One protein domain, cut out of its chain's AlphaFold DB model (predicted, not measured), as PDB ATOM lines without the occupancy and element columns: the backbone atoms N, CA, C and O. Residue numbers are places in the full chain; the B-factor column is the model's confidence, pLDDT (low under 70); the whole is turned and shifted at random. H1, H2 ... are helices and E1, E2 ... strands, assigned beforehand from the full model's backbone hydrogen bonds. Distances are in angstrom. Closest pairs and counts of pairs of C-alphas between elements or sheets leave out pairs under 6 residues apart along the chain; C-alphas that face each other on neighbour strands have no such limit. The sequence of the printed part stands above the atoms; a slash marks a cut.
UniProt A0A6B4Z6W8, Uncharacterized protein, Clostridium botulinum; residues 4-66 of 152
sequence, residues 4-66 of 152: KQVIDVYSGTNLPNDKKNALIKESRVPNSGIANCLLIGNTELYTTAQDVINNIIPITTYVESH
ATOM      1  N   LYS A   4      54.708  34.525 -17.272       94.62
ATOM      2  CA  LYS A   4      55.115  33.210 -16.761       94.62
ATOM      3  C   LYS A   4      55.291  33.211 -15.240       94.62
ATOM      4  O   LYS A   4      54.785  32.311 -14.588       94.62
ATOM      5  N   GLN A   5      55.963  34.219 -14.682       93.69
ATOM      6  CA  GLN A   5      56.160  34.311 -13.233       93.69
ATOM      7  C   GLN A   5      54.839  34.511 -12.482       93.69
ATOM      8  O   GLN A   5      54.666  33.945 -11.409       93.69
ATOM      9  N   VAL A   6      53.905  35.289 -13.038       95.06
ATOM     10  CA  VAL A   6      52.568  35.475 -12.449       95.06
ATOM     11  C   VAL A   6      51.795  34.152 -12.453       95.06
ATOM     12  O   VAL A   6      51.240  33.766 -11.426       95.06
ATOM     13  N   ILE A   7      51.838  33.408 -13.566       95.94
ATOM     14  CA  ILE A   7      51.267  32.055 -13.644       95.94
ATOM     15  C   ILE A   7      51.900  31.152 -12.585       95.94
ATOM     16  O   ILE A   7      51.160  30.515 -11.847       95.94
ATOM     17  N   ASP A   8      53.233  31.140 -12.467       95.31
ATOM     18  CA  ASP A   8      53.955  30.289 -11.513       95.31
ATOM     19  C   ASP A   8      53.568  30.572 -10.047       95.31
ATOM     20  O   ASP A   8      53.586  29.650  -9.225       95.31
ATOM     21  N   VAL A   9      53.200  31.818  -9.716       93.75
ATOM     22  CA  VAL A   9      52.670  32.187  -8.391       93.75
ATOM     23  C   VAL A   9      51.272  31.608  -8.172       93.75
ATOM     24  O   VAL A   9      51.055  30.951  -7.157       93.75
ATOM     25  N   TYR A  10      50.339  31.803  -9.111       94.62
ATOM     26  CA  TYR A  10      48.966  31.288  -8.981       94.62
ATOM     27  C   TYR A  10      48.888  29.757  -9.030       94.62
ATOM     28  O   TYR A  10      48.086  29.158  -8.316       94.62
ATOM     29  N   SER A  11      49.707  29.115  -9.864       95.25
ATOM     30  CA  SER A  11      49.716  27.658 -10.039       95.25
ATOM     31  C   SER A  11      50.476  26.924  -8.934       95.25
ATOM     32  O   SER A  11      50.270  25.725  -8.734       95.25
ATOM     33  N   GLY A  12      51.386  27.617  -8.240       94.50
ATOM     34  CA  GLY A  12      52.279  27.012  -7.257       94.50
ATOM     35  C   GLY A  12      53.379  26.144  -7.879       94.50
ATOM     36  O   GLY A  12      53.838  25.197  -7.239       94.50
ATOM     37  N   THR A  13      53.837  26.445  -9.103       95.38
ATOM     38  CA  THR A  13      54.851  25.635  -9.820       95.38
ATOM     39  C   THR A  13      56.135  25.423  -9.003       95.38
ATOM     40  O   THR A  13      56.754  24.355  -9.047       95.38
ATOM     41  N   ASN A  14      56.524  26.440  -8.229       92.75
ATOM     42  CA  ASN A  14      57.753  26.451  -7.430       92.75
ATOM     43  C   ASN A  14      57.561  25.921  -5.999       92.75
ATOM     44  O   ASN A  14      58.481  26.013  -5.187       92.75
ATOM     45  N   LEU A  15      56.384  25.377  -5.670       92.75
ATOM     46  CA  LEU A  15      56.148  24.804  -4.351       92.75
ATOM     47  C   LEU A  15      57.022  23.555  -4.107       92.75
ATOM     48  O   LEU A  15      57.364  22.826  -5.049       92.75
ATOM     49  N   PRO A  16      57.353  23.266  -2.834       92.12
ATOM     50  CA  PRO A  16      58.040  22.042  -2.437       92.12
ATOM     51  C   PRO A  16      57.357  20.757  -2.936       92.12
ATOM     52  O   PRO A  16      56.144  20.703  -3.146       92.12
ATOM     53  N   ASN A  17      58.140  19.687  -3.112       93.94
ATOM     54  CA  ASN A  17      57.672  18.415  -3.678       93.94
ATOM     55  C   ASN A  17      56.540  17.743  -2.886       93.94
ATOM     56  O   ASN A  17      55.749  17.010  -3.478       93.94
ATOM     57  N   ASP A  18      56.466  17.953  -1.576       91.56
ATOM     58  CA  ASP A  18      55.381  17.488  -0.705       91.56
ATOM     59  C   ASP A  18      54.067  18.253  -0.926       91.56
ATOM     60  O   ASP A  18      53.008  17.750  -0.564       91.56
ATOM     61  N   LYS A  19      54.120  19.435  -1.551       91.62
ATOM     62  CA  LYS A  19      52.950  20.258  -1.884       91.62
ATOM     63  C   LYS A  19      52.483  20.077  -3.325       91.62
ATOM     64  O   LYS A  19      51.283  20.003  -3.559       91.62
ATOM     65  N   LYS A  20      53.405  19.986  -4.289       95.19
ATOM     66  CA  LYS A  20      53.049  19.896  -5.719       95.19
ATOM     67  C   LYS A  20      52.818  18.480  -6.249       95.19
ATOM     68  O   LYS A  20      52.296  18.331  -7.349       95.19
ATOM     69  N   ASN A  21      53.213  17.441  -5.510       95.56
ATOM     70  CA  ASN A  21      53.047  16.053  -5.941       95.56
ATOM     71  C   ASN A  21      52.126  15.312  -4.969       95.56
ATOM     72  O   ASN A  21      52.464  15.183  -3.789       95.56
ATOM     73  N   ALA A  22      51.011  14.776  -5.461       93.38
ATOM     74  CA  ALA A  22      50.121  13.964  -4.641       93.38
ATOM     75  C   ALA A  22      50.747  12.595  -4.355       93.38
ATOM     76  O   ALA A  22      51.435  12.011  -5.198       93.38
ATOM     77  N   LEU A  23      50.474  12.079  -3.159       93.12
ATOM     78  CA  LEU A  23      50.768  10.703  -2.784       93.12
ATOM     79  C   LEU A  23      49.468   9.901  -2.880       93.12
ATOM     80  O   LEU A  23      48.556  10.096  -2.080       93.12
ATOM     81  N   ILE A  24      49.371   9.029  -3.881       91.06
ATOM     82  CA  ILE A  24      48.225   8.139  -4.076       91.06
ATOM     83  C   ILE A  24      48.686   6.736  -3.698       91.06
ATOM     84  O   ILE A  24      49.471   6.115  -4.418       91.06
ATOM     85  N   LYS A  25      48.212   6.241  -2.549       90.38
ATOM     86  CA  LYS A  25      48.752   5.038  -1.892       90.38
ATOM     87  C   LYS A  25      50.257   5.216  -1.637       90.38
ATOM     88  O   LYS A  25      50.637   6.115  -0.901       90.38
ATOM     89  N   GLU A  26      51.104   4.412  -2.270       92.56
ATOM     90  CA  GLU A  26      52.568   4.482  -2.154       92.56
ATOM     91  C   GLU A  26      53.225   5.158  -3.372       92.56
ATOM     92  O   GLU A  26      54.443   5.302  -3.434       92.56
ATOM     93  N   SER A  27      52.429   5.588  -4.358       93.81
ATOM     94  CA  SER A  27      52.924   6.182  -5.601       93.81
ATOM     95  C   SER A  27      52.814   7.700  -5.583       93.81
ATOM     96  O   SER A  27      51.749   8.271  -5.339       93.81
ATOM     97  N   ARG A  28      53.927   8.370  -5.886       94.50
ATOM     98  CA  ARG A  28      53.965   9.822  -6.068       94.50
ATOM     99  C   ARG A  28      53.596  10.166  -7.506       94.50
ATOM    100  O   ARG A  28      54.267   9.709  -8.426       94.50
ATOM    101  N   VAL A  29      52.588  11.015  -7.686       96.56
ATOM    102  CA  VAL A  29      52.224  11.563  -8.999       96.56
ATOM    103  C   VAL A  29      52.878  12.940  -9.153       96.56
ATOM    104  O   VAL A  29      52.531  13.860  -8.407       96.56
ATOM    105  N   PRO A  30      53.854  13.106 -10.065       95.69
ATOM    106  CA  PRO A  30      54.540  14.379 -10.236       95.69
ATOM    107  C   PRO A  30      53.591  15.491 -10.686       95.69
ATOM    108  O   PRO A  30      52.754  15.278 -11.559       95.69
ATOM    109  N   ASN A  31      53.766  16.687 -10.123       95.62
ATOM    110  CA  ASN A  31      53.093  17.936 -10.490       95.62
ATOM    111  C   ASN A  31      51.556  17.921 -10.409       95.62
ATOM    112  O   ASN A  31      50.918  18.882 -10.830       95.62
ATOM    113  N   SER A  32      50.944  16.877  -9.849       94.50
ATOM    114  CA  SER A  32      49.484  16.736  -9.787       94.50
ATOM    115  C   SER A  32      48.790  17.754  -8.875       94.50
ATOM    116  O   SER A  32      47.573  17.878  -8.923       94.50
ATOM    117  N   GLY A  33      49.544  18.432  -8.007       93.00
ATOM    118  CA  GLY A  33      49.069  19.521  -7.152       93.00
ATOM    119  C   GLY A  33      49.309  20.917  -7.733       93.00
ATOM    120  O   GLY A  33      48.981  21.896  -7.074       93.00
ATOM    121  N   ILE A  34      49.899  21.028  -8.930       96.56
ATOM    122  CA  ILE A  34      50.042  22.316  -9.619       96.56
ATOM    123  C   ILE A  34      48.687  22.676 -10.230       96.56
ATOM    124  O   ILE A  34      48.164  21.944 -11.071       96.56
ATOM    125  N   ALA A  35      48.123  23.808  -9.816       96.31
ATOM    126  CA  ALA A  35      46.833  24.256 -10.323       96.31
ATOM    127  C   ALA A  35      46.957  24.762 -11.769       96.31
ATOM    128  O   ALA A  35      47.917  25.446 -12.127       96.31
ATOM    129  N   ASN A  36      45.962  24.454 -12.599       96.25
ATOM    130  CA  ASN A  36      45.822  24.973 -13.965       96.25
ATOM    131  C   ASN A  36      44.610  25.904 -14.125       96.25
ATOM    132  O   ASN A  36      44.563  26.698 -15.067       96.25
ATOM    133  N   CYS A  37      43.665  25.843 -13.189       96.38
ATOM    134  CA  CYS A  37      42.464  26.658 -13.173       96.38
ATOM    135  C   CYS A  37      42.187  27.214 -11.770       96.38
ATOM    136  O   CYS A  37      42.741  26.740 -10.778       96.38
ATOM    137  N   LEU A  38      41.305  28.204 -11.699       94.81
ATOM    138  CA  LEU A  38      40.834  28.841 -10.475       94.81
ATOM    139  C   LEU A  38      39.316  29.001 -10.500       94.81
ATOM    140  O   LEU A  38      38.698  29.020 -11.562       94.81
ATOM    141  N   LEU A  39      38.728  29.148  -9.319       94.75
ATOM    142  CA  LEU A  39      37.318  29.462  -9.126       94.75
ATOM    143  C   LEU A  39      37.240  30.636  -8.150       94.75
ATOM    144  O   LEU A  39      37.822  30.564  -7.068       94.75
ATOM    145  N   ILE A  40      36.546  31.710  -8.525       91.75
ATOM    146  CA  ILE A  40      36.365  32.893  -7.672       91.75
ATOM    147  C   ILE A  40      34.886  33.019  -7.350       91.75
ATOM    148  O   ILE A  40      34.104  33.443  -8.187       91.75
ATOM    149  N   GLY A  41      34.510  32.684  -6.123       90.88
ATOM    150  CA  GLY A  41      33.147  32.864  -5.648       90.88
ATOM    151  C   GLY A  41      32.908  32.146  -4.332       90.88
ATOM    152  O   GLY A  41      33.847  31.797  -3.615       90.88
ATOM    153  N   ASN A  42      31.638  31.944  -4.010       90.50
ATOM    154  CA  ASN A  42      31.182  31.337  -2.769       90.50
ATOM    155  C   ASN A  42      29.948  30.453  -3.040       90.50
ATOM    156  O   ASN A  42      29.500  30.314  -4.178       90.50
ATOM    157  N   THR A  43      29.385  29.870  -1.985       87.12
ATOM    158  CA  THR A  43      28.192  29.014  -2.068       87.12
ATOM    159  C   THR A  43      26.896  29.766  -2.383       87.12
ATOM    160  O   THR A  43      25.879  29.129  -2.620       87.12
ATOM    161  N   GLU A  44      26.905  31.100  -2.376       90.31
ATOM    162  CA  GLU A  44      25.764  31.915  -2.818       90.31
ATOM    163  C   GLU A  44      25.760  32.067  -4.346       90.31
ATOM    164  O   GLU A  44      24.699  32.102  -4.962       90.31
ATOM    165  N   LEU A  45      26.948  32.124  -4.961       87.38
ATOM    166  CA  LEU A  45      27.123  32.227  -6.413       87.38
ATOM    167  C   LEU A  45      27.027  30.873  -7.121       87.38
ATOM    168  O   LEU A  45      26.580  30.810  -8.265       87.38
ATOM    169  N   TYR A  46      27.455  29.798  -6.457       94.19
ATOM    170  CA  TYR A  46      27.516  28.460  -7.041       94.19
ATOM    171  C   TYR A  46      26.719  27.482  -6.185       94.19
ATOM    172  O   TYR A  46      27.166  27.059  -5.118       94.19
ATOM    173  N   THR A  47      25.530  27.123  -6.665       94.00
ATOM    174  CA  THR A  47      24.579  26.272  -5.931       94.00
ATOM    175  C   THR A  47      24.608  24.822  -6.403       94.00
ATOM    176  O   THR A  47      24.169  23.919  -5.688       94.00
ATOM    177  N   THR A  48      25.169  24.574  -7.589       95.06
ATOM    178  CA  THR A  48      25.321  23.242  -8.174       95.06
ATOM    179  C   THR A  48      26.765  22.958  -8.581       95.06
ATOM    180  O   THR A  48      27.573  23.860  -8.809       95.06
ATOM    181  N   ALA A  49      27.098  21.674  -8.744       94.69
ATOM    182  CA  ALA A  49      28.383  21.275  -9.319       94.69
ATOM    183  C   ALA A  49      28.569  21.818 -10.749       94.69
ATOM    184  O   ALA A  49      29.690  22.129 -11.149       94.69
ATOM    185  N   GLN A  50      27.480  21.963 -11.510       95.56
ATOM    186  CA  GLN A  50      27.540  22.503 -12.864       95.56
ATOM    187  C   GLN A  50      27.873  23.997 -12.862       95.56
ATOM    188  O   GLN A  50      28.641  24.436 -13.716       95.56
ATOM    189  N   ASP A  51      27.370  24.758 -11.884       94.75
ATOM    190  CA  ASP A  51      27.728  26.171 -11.717       94.75
ATOM    191  C   ASP A  51      29.236  26.314 -11.520       94.75
ATOM    192  O   ASP A  51      29.868  27.145 -12.168       94.75
ATOM    193  N   VAL A  52      29.832  25.446 -10.697       94.25
ATOM    194  CA  VAL A  52      31.285  25.405 -10.504       94.25
ATOM    195  C   VAL A  52      31.998  25.094 -11.817       94.25
ATOM    196  O   VAL A  52      32.857  25.866 -12.228       94.25
ATOM    197  N   ILE A  53      31.627  24.008 -12.504       94.88
ATOM    198  CA  ILE A  53      32.275  23.596 -13.763       94.88
ATOM    199  C   ILE A  53      32.220  24.717 -14.809       94.88
ATOM    200  O   ILE A  53      33.224  24.992 -15.461       94.88
ATOM    201  N   ASN A  54      31.078  25.396 -14.928       94.50
ATOM    202  CA  ASN A  54      30.873  26.479 -15.889       94.50
ATOM    203  C   ASN A  54      31.662  27.755 -15.550       94.50
ATOM    204  O   ASN A  54      31.860  28.586 -16.433       94.50
ATOM    205  N   ASN A  55      32.095  27.925 -14.296       95.00
ATOM    206  CA  ASN A  55      32.763  29.135 -13.809       95.00
ATOM    207  C   ASN A  55      34.238  28.923 -13.424       95.00
ATOM    208  O   ASN A  55      34.886  29.858 -12.955       95.00
ATOM    209  N   ILE A  56      34.796  27.725 -13.619       95.81
ATOM    210  CA  ILE A  56      36.239  27.506 -13.491       95.81
ATOM    211  C   ILE A  56      36.961  28.240 -14.633       95.81
ATOM    212  O   ILE A  56      36.656  28.054 -15.809       95.81
ATOM    213  N   ILE A  57      37.963  29.047 -14.287       96.25
ATOM    214  CA  ILE A  57      38.724  29.883 -15.221       96.25
ATOM    215  C   ILE A  57      40.147  29.324 -15.342       96.25
ATOM    216  O   ILE A  57      40.807  29.129 -14.319       96.25
ATOM    217  N   PRO A  58      40.684  29.091 -16.554       97.31
ATOM    218  CA  PRO A  58      42.099  28.772 -16.719       97.31
ATOM    219  C   PRO A  58      42.987  29.890 -16.158       97.31
ATOM    220  O   PRO A  58      42.799  31.063 -16.490       97.31
ATOM    221  N   ILE A  59      44.005  29.544 -15.361       97.31
ATOM    222  CA  ILE A  59      44.931  30.535 -14.774       97.31
ATOM    223  C   ILE A  59      45.577  31.376 -15.877       97.31
ATOM    224  O   ILE A  59      45.688  32.590 -15.746       97.31
ATOM    225  N   THR A  60      45.938  30.751 -17.000       96.31
ATOM    226  CA  THR A  60      46.541  31.424 -18.159       96.31
ATOM    227  C   THR A  60      45.675  32.534 -18.742       96.31
ATOM    228  O   THR A  60      46.238  33.489 -19.270       96.31
ATOM    229  N   THR A  61      44.349  32.407 -18.650       96.00
ATOM    230  CA  THR A  61      43.374  33.406 -19.107       96.00
ATOM    231  C   THR A  61      43.164  34.480 -18.045       96.00
ATOM    232  O   THR A  61      43.151  35.664 -18.359       96.00
ATOM    233  N   TYR A  62      43.060  34.101 -16.771       95.50
ATOM    234  CA  TYR A  62      42.841  35.063 -15.687       95.50
ATOM    235  C   TYR A  62      43.976  36.085 -15.541       95.50
ATOM    236  O   TYR A  62      43.723  37.278 -15.386       95.50
ATOM    237  N   VAL A  63      45.231  35.635 -15.650       95.38
ATOM    238  CA  VAL A  63      46.408  36.514 -15.518       95.38
ATOM    239  C   VAL A  63      46.539  37.533 -16.653       95.38
ATOM    240  O   VAL A  63      47.337  38.458 -16.544       95.38
ATOM    241  N   GLU A  64      45.805  37.366 -17.760       94.06
ATOM    242  CA  GLU A  64      45.800  38.338 -18.861       94.06
ATOM    243  C   GLU A  64      45.072  39.620 -18.463       94.06
ATOM    244  O   GLU A  64      45.507  40.706 -18.833       94.06
ATOM    245  N   SER A  65      43.998  39.493 -17.681       92.69
ATOM    246  CA  SER A  65      43.228  40.622 -17.154       92.69
ATOM    247  C   SER A  65      43.648  41.043 -15.743       92.69
ATOM    248  O   SER A  65      43.341  42.159 -15.338       92.69
ATOM    249  N   HIS A  66      44.380  40.190 -15.016       92.31
ATOM    250  CA  HIS A  66      44.847  40.446 -13.648       92.31
ATOM    251  C   HIS A  66      46.358  40.171 -13.513       92.31
ATOM    252  O   HIS A  66      46.761  39.192 -12.880       92.31
TER     253      HIS A  66
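What this domain is: This is residues 4 to 66 of the 152 residues of an uncharacterized protein of Clostridium botulinum (UniProt A0A6B4Z6W8). Picture a loose, flat arch with a small two-strand hairpin, E1 and E2, at one foot and helix H3 at the other; the long link of residues 30 to 48 runs between the feet, and H1 and H4 meet at a steep angle over its middle. Short H2 leads into the hairpin. The 63 printed residues have four named helices and two named strands, in the order H1 H2 E1 E2 H3 H4, mostly helix, with E1 and E2 antiparallel. The whole is loose, with a radius of gyration of the C-alphas of 14.1 A and spans of 37 by 30 by 14 A.

How they stand to each other: Start at the sheet: E1, residues 22 to 24, and E2, residues 27 to 29, form an antiparallel hairpin at 144 degrees, with N 24 and O 27 2.9 A apart, within hydrogen-bond range. A tight link joins H2, residues 17 to 20, to E1. H1, residues 4 to 11, and H4, residues 59 to 65, touch at a steep tilt of 60 degrees, opposite ways; their closest C-alphas, of Ile 7 and Thr 60, are 6.6 A apart. H3, residues 49 to 55, is apart from H1 and H4. Residues 37 to 38 pair antiparallel with 57 to 58. Every O i to N i+4 pair is within range in H1 and H3, but 1 of 3 in H4, with 3 of 4 for O i to N i+3; H2 is too short for an i+4 pair.

Where its parts are: Find C-alpha 22 at (50.121, 13.964, -4.641), where E1 begins. H1 starts at C-alpha 4, (55.115, 33.210, -16.761), and runs 10.3 A. H3 runs 10.1 A; H4 runs 10.5 A to C-alpha 65 at (43.228, 40.622, -17.154).

The domain as a whole: The farthest C-alphas, of Glu 26 and Ser 65, are 40.2 A apart. The printed part has no cut; the link from E2 to H3 is long, at 19 residues. No printed residue has pLDDT under 70.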